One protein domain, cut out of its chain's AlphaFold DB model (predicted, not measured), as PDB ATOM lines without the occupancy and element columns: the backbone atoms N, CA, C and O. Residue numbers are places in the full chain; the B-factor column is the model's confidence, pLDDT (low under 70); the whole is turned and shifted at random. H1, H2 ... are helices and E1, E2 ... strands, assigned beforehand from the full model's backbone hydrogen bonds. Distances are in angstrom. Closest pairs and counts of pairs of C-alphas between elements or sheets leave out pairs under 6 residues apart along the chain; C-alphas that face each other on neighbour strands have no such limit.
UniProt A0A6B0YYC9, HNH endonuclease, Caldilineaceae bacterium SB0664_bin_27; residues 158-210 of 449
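Overview. This is residues 158 to 210 of the 449 residues of the protein "HNH endonuclease" of Caldilineaceae bacterium SB0664_bin_27 (UniProt A0A6B0YYC9). A long, narrow hairpin of two strands, E1 and E2, has one helix, H1, folding back beside it on the E2 side, with few close contacts between helix and hairpin. After H1, residues 196 to 203 loop round to a short helix, H2, which sits beside H1 and away from both strands. The printed part has 53 residues, with two named strands and then two named helices in the order E1, E2, H1, H2; the sheet, E1 - E2, is antiparallel and the class is mixed, helices and strands. The whole is only just compact, close to loose, with a radius of gyration of the C-alphas of 11.4 A, and its outline is elongated, spanning 34 by 22 by 19 A.

Along the chain. E1 is residues 163 to 169, 19.8 A from first to last C-alpha, and begins with C-alpha 163 at (-40.741, 36.663, -18.343). E2 is residues 172 to 178, 19.6 A long. H1 is residues 182 to 195, 20.0 A long, with C-alpha 182 at (-37.356, 47.182, -27.000). H2 is residues 204 to 208, and ends with C-alpha 208 at (-30.708, 42.637, -30.298).

Arrangement. E1 and E2 form a hairpin, antiparallel with 167 degrees between their directions. The C-alphas of His 164 and Ile 177 face each other at 4.4 A. N 165 and O 176, 2.9 A apart, and N 174 and O 167, 2.8 A apart, are within hydrogen-bond range. Between E2 and H1, 2 pairs of C-alphas are within 8 A; the closest are those of Ile 177 and Leu 185, 7.8 A apart. E1 and H1 are apart. H1 and H2 only just touch, with 3 pairs of C-alphas within 8 A, and H1 does so with residues 186 to 189 alone; the closest C-alphas are those of Arg 186 and Met 204, 7.6 A apart. H2 is apart from E1 and from E2. Every O i to N i+4 pair of H2 is within hydrogen-bond range, and 9 of 10 are in H1.

Size, cuts and confidence. The two C-alphas farthest apart are those of Thr 158 and Gly 170, at 34.5 A. The printed part has no cut. The links E1 to E2 and E2 to H1 are tight, the link H1 to H2 is short, and no link is long. The mean pLDDT of the printed part is 77.3; residues 162, 166, 168 to 169 and 171 to 173 are under 70.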
ATOM      1  N   THR A 158     -51.107  44.460 -22.818       84.31
ATOM      2  CA  THR A 158     -49.673  44.231 -22.618       84.31
ATOM      3  C   THR A 158     -49.448  43.443 -21.340       84.31
ATOM      4  O   THR A 158     -50.105  43.701 -20.336       84.31
ATOM      5  N   THR A 159     -48.505  42.501 -21.340       78.19
ATOM      6  CA  THR A 159     -48.143  41.780 -20.112       78.19
ATOM      7  C   THR A 159     -47.640  42.761 -19.051       78.19
ATOM      8  O   THR A 159     -47.076  43.799 -19.388       78.19
ATOM      9  N   VAL A 160     -47.836  42.481 -17.759       75.81
ATOM     10  CA  VAL A 160     -47.347  43.379 -16.690       75.81
ATOM     11  C   VAL A 160     -45.884  43.109 -16.339       75.81
ATOM     12  O   VAL A 160     -45.133  44.039 -16.031       75.81
ATOM     13  N   LYS A 161     -45.451  41.847 -16.410       71.19
ATOM     14  CA  LYS A 161     -44.083  41.438 -16.080       71.19
ATOM     15  C   LYS A 161     -43.389  40.840 -17.305       71.19
ATOM     16  O   LYS A 161     -43.990  40.010 -17.989       71.19
ATOM     17  N   PRO A 162     -42.129  41.217 -17.581       69.19
ATOM     18  CA  PRO A 162     -41.311  40.459 -18.512       69.19
ATOM     19  C   PRO A 162     -41.037  39.067 -17.928       69.19
ATOM     20  O   PRO A 162     -40.762  38.944 -16.732       69.19
ATOM     21  N   SER A 163     -41.096  38.025 -18.754       70.50
ATOM     22  CA  SER A 163     -40.741  36.663 -18.343       70.50
ATOM     23  C   SER A 163     -39.372  36.275 -18.891       70.50
ATOM     24  O   SER A 163     -38.907  36.813 -19.900       70.50
ATOM     25  N   HIS A 164     -38.697  35.362 -18.199       71.44
ATOM     26  CA  HIS A 164     -37.468  34.768 -18.693       71.44
ATOM     27  C   HIS A 164     -37.394  33.295 -18.306       71.44
ATOM     28  O   HIS A 164     -37.758  32.928 -17.193       71.44
ATOM     29  N   GLU A 165     -36.895  32.479 -19.221       74.44
ATOM     30  CA  GLU A 165     -36.598  31.068 -18.994       74.44
ATOM     31  C   GLU A 165     -35.117  30.841 -19.267       74.44
ATOM     32  O   GLU A 165     -34.582  31.305 -20.279       74.44
ATOM     33  N   ILE A 166     -34.461  30.135 -18.347       69.38
ATOM     34  CA  ILE A 166     -33.090  29.667 -18.518       69.38
ATOM     35  C   ILE A 166     -33.152  28.156 -18.667       69.38
ATOM     36  O   ILE A 166     -33.650  27.470 -17.777       69.38
ATOM     37  N   THR A 167     -32.631  27.641 -19.770       73.62
ATOM     38  CA  THR A 167     -32.457  26.204 -19.976       73.62
ATOM     39  C   THR A 167     -30.969  25.936 -20.114       73.62
ATOM     40  O   THR A 167     -30.301  26.564 -20.935       73.62
ATOM     41  N   THR A 168     -30.432  25.048 -19.282       68.62
ATOM     42  CA  THR A 168     -29.022  24.653 -19.341       68.62
ATOM     43  C   THR A 168     -28.957  23.218 -19.835       68.62
ATOM     44  O   THR A 168     -29.346  22.304 -19.115       68.62
ATOM     45  N   GLU A 169     -28.462  23.030 -21.055       67.88
ATOM     46  CA  GLU A 169     -28.202  21.715 -21.639       67.88
ATOM     47  C   GLU A 169     -26.693  21.572 -21.858       67.88
ATOM     48  O   GLU A 169     -26.100  22.192 -22.749       67.88
ATOM     49  N   GLY A 170     -26.041  20.793 -20.990       70.81
ATOM     50  CA  GLY A 170     -24.587  20.618 -21.003       70.81
ATOM     51  C   GLY A 170     -23.843  21.942 -20.789       70.81
ATOM     52  O   GLY A 170     -24.026  22.603 -19.770       70.81
ATOM     53  N   ASN A 171     -23.014  22.335 -21.763       69.75
ATOM     54  CA  ASN A 171     -22.259  23.598 -21.745       69.75
ATOM     55  C   ASN A 171     -23.026  24.789 -22.355       69.75
ATOM     56  O   ASN A 171     -22.478  25.890 -22.459       69.75
ATOM     57  N   THR A 172     -24.276  24.584 -22.782       63.94
ATOM     58  CA  THR A 172     -25.070  25.593 -23.490       63.94
ATOM     59  C   THR A 172     -26.172  26.122 -22.583       63.94
ATOM     60  O   THR A 172     -27.060  25.385 -22.164       63.94
ATOM     61  N   THR A 173     -26.144  27.422 -22.292       67.25
ATOM     62  CA  THR A 173     -27.240  28.111 -21.601       67.25
ATOM     63  C   THR A 173     -28.102  28.839 -22.629       67.25
ATOM     64  O   THR A 173     -27.658  29.822 -23.225       67.25
ATOM     65  N   GLN A 174     -29.337  28.382 -22.828       74.38
ATOM     66  CA  GLN A 174     -30.356  29.131 -23.557       74.38
ATOM     67  C   GLN A 174     -31.086  30.082 -22.611       74.38
ATOM     68  O   GLN A 174     -31.528  29.697 -21.530       74.38
ATOM     69  N   LEU A 175     -31.227  31.332 -23.045       72.50
ATOM     70  CA  LEU A 175     -31.965  32.371 -22.341       72.50
ATOM     71  C   LEU A 175     -33.091  32.871 -23.244       72.50
ATOM     72  O   LEU A 175     -32.839  33.557 -24.234       72.50
ATOM     73  N   LYS A 176     -34.337  32.551 -22.894       76.81
ATOM     74  CA  LYS A 176     -35.525  33.121 -23.541       76.81
ATOM     75  C   LYS A 176     -36.001  34.293 -22.700       76.81
ATOM     76  O   LYS A 176     -36.286  34.111 -21.524       76.81
ATOM     77  N   ILE A 177     -36.089  35.490 -23.281       73.81
ATOM     78  CA  ILE A 177     -36.624  36.685 -22.612       73.81
ATOM     79  C   ILE A 177     -37.857  37.150 -23.378       73.81
ATOM     80  O   ILE A 177     -37.789  37.374 -24.584       73.81
ATOM     81  N   ARG A 178     -38.965  37.361 -22.669       74.94
ATOM     82  CA  ARG A 178     -40.139  38.071 -23.181       74.94
ATOM     83  C   ARG A 178     -40.221  39.419 -22.480       74.94
ATOM     84  O   ARG A 178     -40.322  39.482 -21.259       74.94
ATOM     85  N   ALA A 179     -40.160  40.498 -23.252       74.12
ATOM     86  CA  ALA A 179     -40.233  41.869 -22.757       74.12
ATOM     87  C   ALA A 179     -41.325  42.645 -23.497       74.12
ATOM     88  O   ALA A 179     -41.677  42.309 -24.623       74.12
ATOM     89  N   ARG A 180     -41.844  43.702 -22.869       71.88
ATOM     90  CA  ARG A 180     -43.002  44.470 -23.365       71.88
ATOM     91  C   ARG A 180     -42.620  45.529 -24.390       71.88
ATOM     92  O   ARG A 180     -43.465  46.056 -25.103       71.88
ATOM     93  N   SER A 181     -41.342  45.895 -24.416       74.62
ATOM     94  CA  SER A 181     -40.790  46.864 -25.354       74.62
ATOM     95  C   SER A 181     -39.301  46.634 -25.564       74.62
ATOM     96  O   SER A 181     -38.595  46.129 -24.688       74.62
ATOM     97  N   THR A 182     -38.790  47.133 -26.685       78.81
ATOM     98  CA  THR A 182     -37.356  47.182 -27.000       78.81
ATOM     99  C   THR A 182     -36.558  47.904 -25.908       78.81
ATOM    100  O   THR A 182     -35.438  47.516 -25.576       78.81
ATOM    101  N   LYS A 183     -37.132  48.954 -25.301       82.12
ATOM    102  CA  LYS A 183     -36.500  49.714 -24.211       82.12
ATOM    103  C   LYS A 183     -36.364  48.873 -22.941       82.12
ATOM    104  O   LYS A 183     -35.304  48.886 -22.313       82.12
ATOM    105  N   GLU A 184     -37.412  48.139 -22.575       81.25
ATOM    106  CA  GLU A 184     -37.378  47.219 -21.438       81.25
ATOM    107  C   GLU A 184     -36.402  46.068 -21.682       81.25
ATOM    108  O   GLU A 184     -35.587  45.771 -20.809       81.25
ATOM    109  N   LEU A 185     -36.412  45.487 -22.884       83.38
ATOM    110  CA  LEU A 185     -35.498  44.414 -23.255       83.38
ATOM    111  C   LEU A 185     -34.036  44.841 -23.116       83.38
ATOM    112  O   LEU A 185     -33.257  44.153 -22.465       83.38
ATOM    113  N   ARG A 186     -33.671  46.024 -23.625       84.62
ATOM    114  CA  ARG A 186     -32.318  46.580 -23.447       84.62
ATOM    115  C   ARG A 186     -31.949  46.731 -21.972       84.62
ATOM    116  O   ARG A 186     -30.808  46.467 -21.597       84.62
ATOM    117  N   LYS A 187     -32.890  47.160 -21.122       86.25
ATOM    118  CA  LYS A 187     -32.660  47.294 -19.675       86.25
ATOM    119  C   LYS A 187     -32.422  45.930 -19.024       86.25
ATOM    120  O   LYS A 187     -31.496  45.814 -18.224       86.25
ATOM    121  N   LEU A 188     -33.215  44.921 -19.390       84.75
ATOM    122  CA  LEU A 188     -33.026  43.544 -18.940       84.75
ATOM    123  C   LEU A 188     -31.659  43.033 -19.395       84.75
ATOM    124  O   LEU A 188     -30.832  42.732 -18.542       84.75
ATOM    125  N   LEU A 189     -31.367  43.043 -20.697       85.94
ATOM    126  CA  LEU A 189     -30.099  42.562 -21.259       85.94
ATOM    127  C   LEU A 189     -28.879  43.189 -20.571       85.94
ATOM    128  O   LEU A 189     -27.974  42.461 -20.178       85.94
ATOM    129  N   ARG A 190     -28.884  44.504 -20.304       86.88
ATOM    130  CA  ARG A 190     -27.811  45.161 -19.530       86.88
ATOM    131  C   ARG A 190     -27.664  44.600 -18.114       86.88
ATOM    132  O   ARG A 190     -26.548  44.485 -17.618       86.88
ATOM    133  N   GLY A 191     -28.769  44.285 -17.441       84.56
ATOM    134  CA  GLY A 191     -28.747  43.611 -16.142       84.56
ATOM    135  C   GLY A 191     -28.164  42.198 -16.234       84.56
ATOM    136  O   GLY A 191     -27.343  41.816 -15.405       84.56
ATOM    137  N   TRP A 192     -28.521  41.455 -17.282       82.88
ATOM    138  CA  TRP A 192     -28.034  40.095 -17.524       82.88
ATOM    139  C   TRP A 192     -26.550  40.048 -17.901       82.88
ATOM    140  O   TRP A 192     -25.829  39.207 -17.374       82.88
ATOM    141  N   GLN A 193     -26.051  40.995 -18.699       85.75
ATOM    142  CA  GLN A 193     -24.619  41.130 -19.013       85.75
ATOM    143  C   GLN A 193     -23.745  41.323 -17.763       85.75
ATOM    144  O   GLN A 193     -22.580  40.932 -17.762       85.75
ATOM    145  N   ARG A 194     -24.294  41.900 -16.682       84.06
ATOM    146  CA  ARG A 194     -23.592  42.009 -15.390       84.06
ATOM    147  C   ARG A 194     -23.590  40.697 -14.611       84.06
ATOM    148  O   ARG A 194     -22.630  40.429 -13.900       84.06
ATOM    149  N   LYS A 195     -24.670  39.919 -14.711       79.88
ATOM    150  CA  LYS A 195     -24.894  38.701 -13.918       79.88
ATOM    151  C   LYS A 195     -24.263  37.453 -14.548       79.88
ATOM    152  O   LYS A 195     -23.897  36.542 -13.817       79.88
ATOM    153  N   TYR A 196     -24.104  37.420 -15.873       79.25
ATOM    154  CA  TYR A 196     -23.609  36.253 -16.610       79.25
ATOM    155  C   TYR A 196     -22.359  36.599 -17.432       79.25
ATOM    156  O   TYR A 196     -22.467  37.305 -18.439       79.25
ATOM    157  N   PRO A 197     -21.176  36.070 -17.060       73.12
ATOM    158  CA  PRO A 197     -19.911  36.351 -17.746       73.12
ATOM    159  C   PRO A 197     -19.930  36.035 -19.248       73.12
ATOM    160  O   PRO A 197     -19.365  36.788 -20.036       73.12
ATOM    161  N   ALA A 198     -20.650  34.985 -19.659       73.62
ATOM    162  CA  ALA A 198     -20.787  34.576 -21.060       73.62
ATOM    163  C   ALA A 198     -21.486  35.622 -21.957       73.62
ATOM    164  O   ALA A 198     -21.312  35.613 -23.175       73.62
ATOM    165  N   LEU A 199     -22.265  36.539 -21.372       74.38
ATOM    166  CA  LEU A 199     -22.951  37.620 -22.094       74.38
ATOM    167  C   LEU A 199     -22.158  38.935 -22.085       74.38
ATOM    168  O   LEU A 199     -22.490  39.853 -22.834       74.38
ATOM    169  N   LYS A 200     -21.110  39.034 -21.258       75.88
ATOM    170  CA  LYS A 200     -20.347  40.269 -21.024       75.88
ATOM    171  C   LYS A 200     -19.596  40.756 -22.269       75.88
ATOM    172  O   LYS A 200     -19.412  41.957 -22.425       75.88
ATOM    173  N   ASN A 201     -19.224  39.834 -23.159       77.44
ATOM    174  CA  ASN A 201     -18.447  40.123 -24.366       77.44
ATOM    175  C   ASN A 201     -19.303  40.296 -25.632       77.44
ATOM    176  O   ASN A 201     -18.751  40.571 -26.692       77.44
ATOM    177  N   ARG A 202     -20.633  40.132 -25.559       79.31
ATOM    178  CA  ARG A 202     -21.518  40.371 -26.713       79.31
ATOM    179  C   ARG A 202     -21.958  41.826 -26.753       79.31
ATOM    180  O   ARG A 202     -22.336  42.379 -25.714       79.31
ATOM    181  N   SER A 203     -21.955  42.441 -27.935       84.31
ATOM    182  CA  SER A 203     -22.476  43.797 -28.079       84.31
ATOM    183  C   SER A 203     -24.001  43.806 -27.915       84.31
ATOM    184  O   SER A 203     -24.684  42.797 -28.096       84.31
ATOM    185  N   MET A 204     -24.570  44.967 -27.573       82.00
ATOM    186  CA  MET A 204     -26.029  45.106 -27.535       82.00
ATOM    187  C   MET A 204     -26.643  44.898 -28.926       82.00
ATOM    188  O   MET A 204     -27.761  44.410 -29.002       82.00
ATOM    189  N   ALA A 205     -25.933  45.233 -30.008       83.00
ATOM    190  CA  ALA A 205     -26.407  44.987 -31.370       83.00
ATOM    191  C   ALA A 205     -26.544  43.481 -31.645       83.00
ATOM    192  O   ALA A 205     -27.600  43.047 -32.096       83.00
ATOM    193  N   ASP A 206     -25.549  42.682 -31.250       83.12
ATOM    194  CA  ASP A 206     -25.567  41.221 -31.431       83.12
ATOM    195  C   ASP A 206     -26.644  40.536 -30.585       83.12
ATOM    196  O   ASP A 206     -27.219  39.531 -30.983       83.12
ATOM    197  N   LEU A 207     -26.925  41.058 -29.388       81.81
ATOM    198  CA  LEU A 207     -28.012  40.538 -28.551       81.81
ATOM    199  C   LEU A 207     -29.388  40.934 -29.098       81.81
ATOM    200  O   LEU A 207     -30.355  40.192 -28.941       81.81
ATOM    201  N   MET A 208     -29.476  42.110 -29.721       81.75
ATOM    202  CA  MET A 208     -30.708  42.637 -30.298       81.75
ATOM    203  C   MET A 208     -31.024  42.035 -31.675       81.75
ATOM    204  O   MET A 208     -32.189  42.043 -32.055       81.75
ATOM    205  N   SER A 209     -30.042  41.492 -32.403       81.19
ATOM    206  CA  SER A 209     -30.256  40.891 -33.729       81.19
ATOM    207  C   SER A 209     -31.115  39.623 -33.686       81.19
ATOM    208  O   SER A 209     -31.808  39.315 -34.648       81.19
ATOM    209  N   ALA A 210     -31.134  38.921 -32.551       75.44
ATOM    210  CA  ALA A 210     -31.977  37.746 -32.329       75.44
ATOM    211  C   ALA A 210     -33.404  38.085 -31.846       75.44
ATOM    212  O   ALA A 210     -34.193  37.185 -31.552       75.44
TER     213      ALA A 210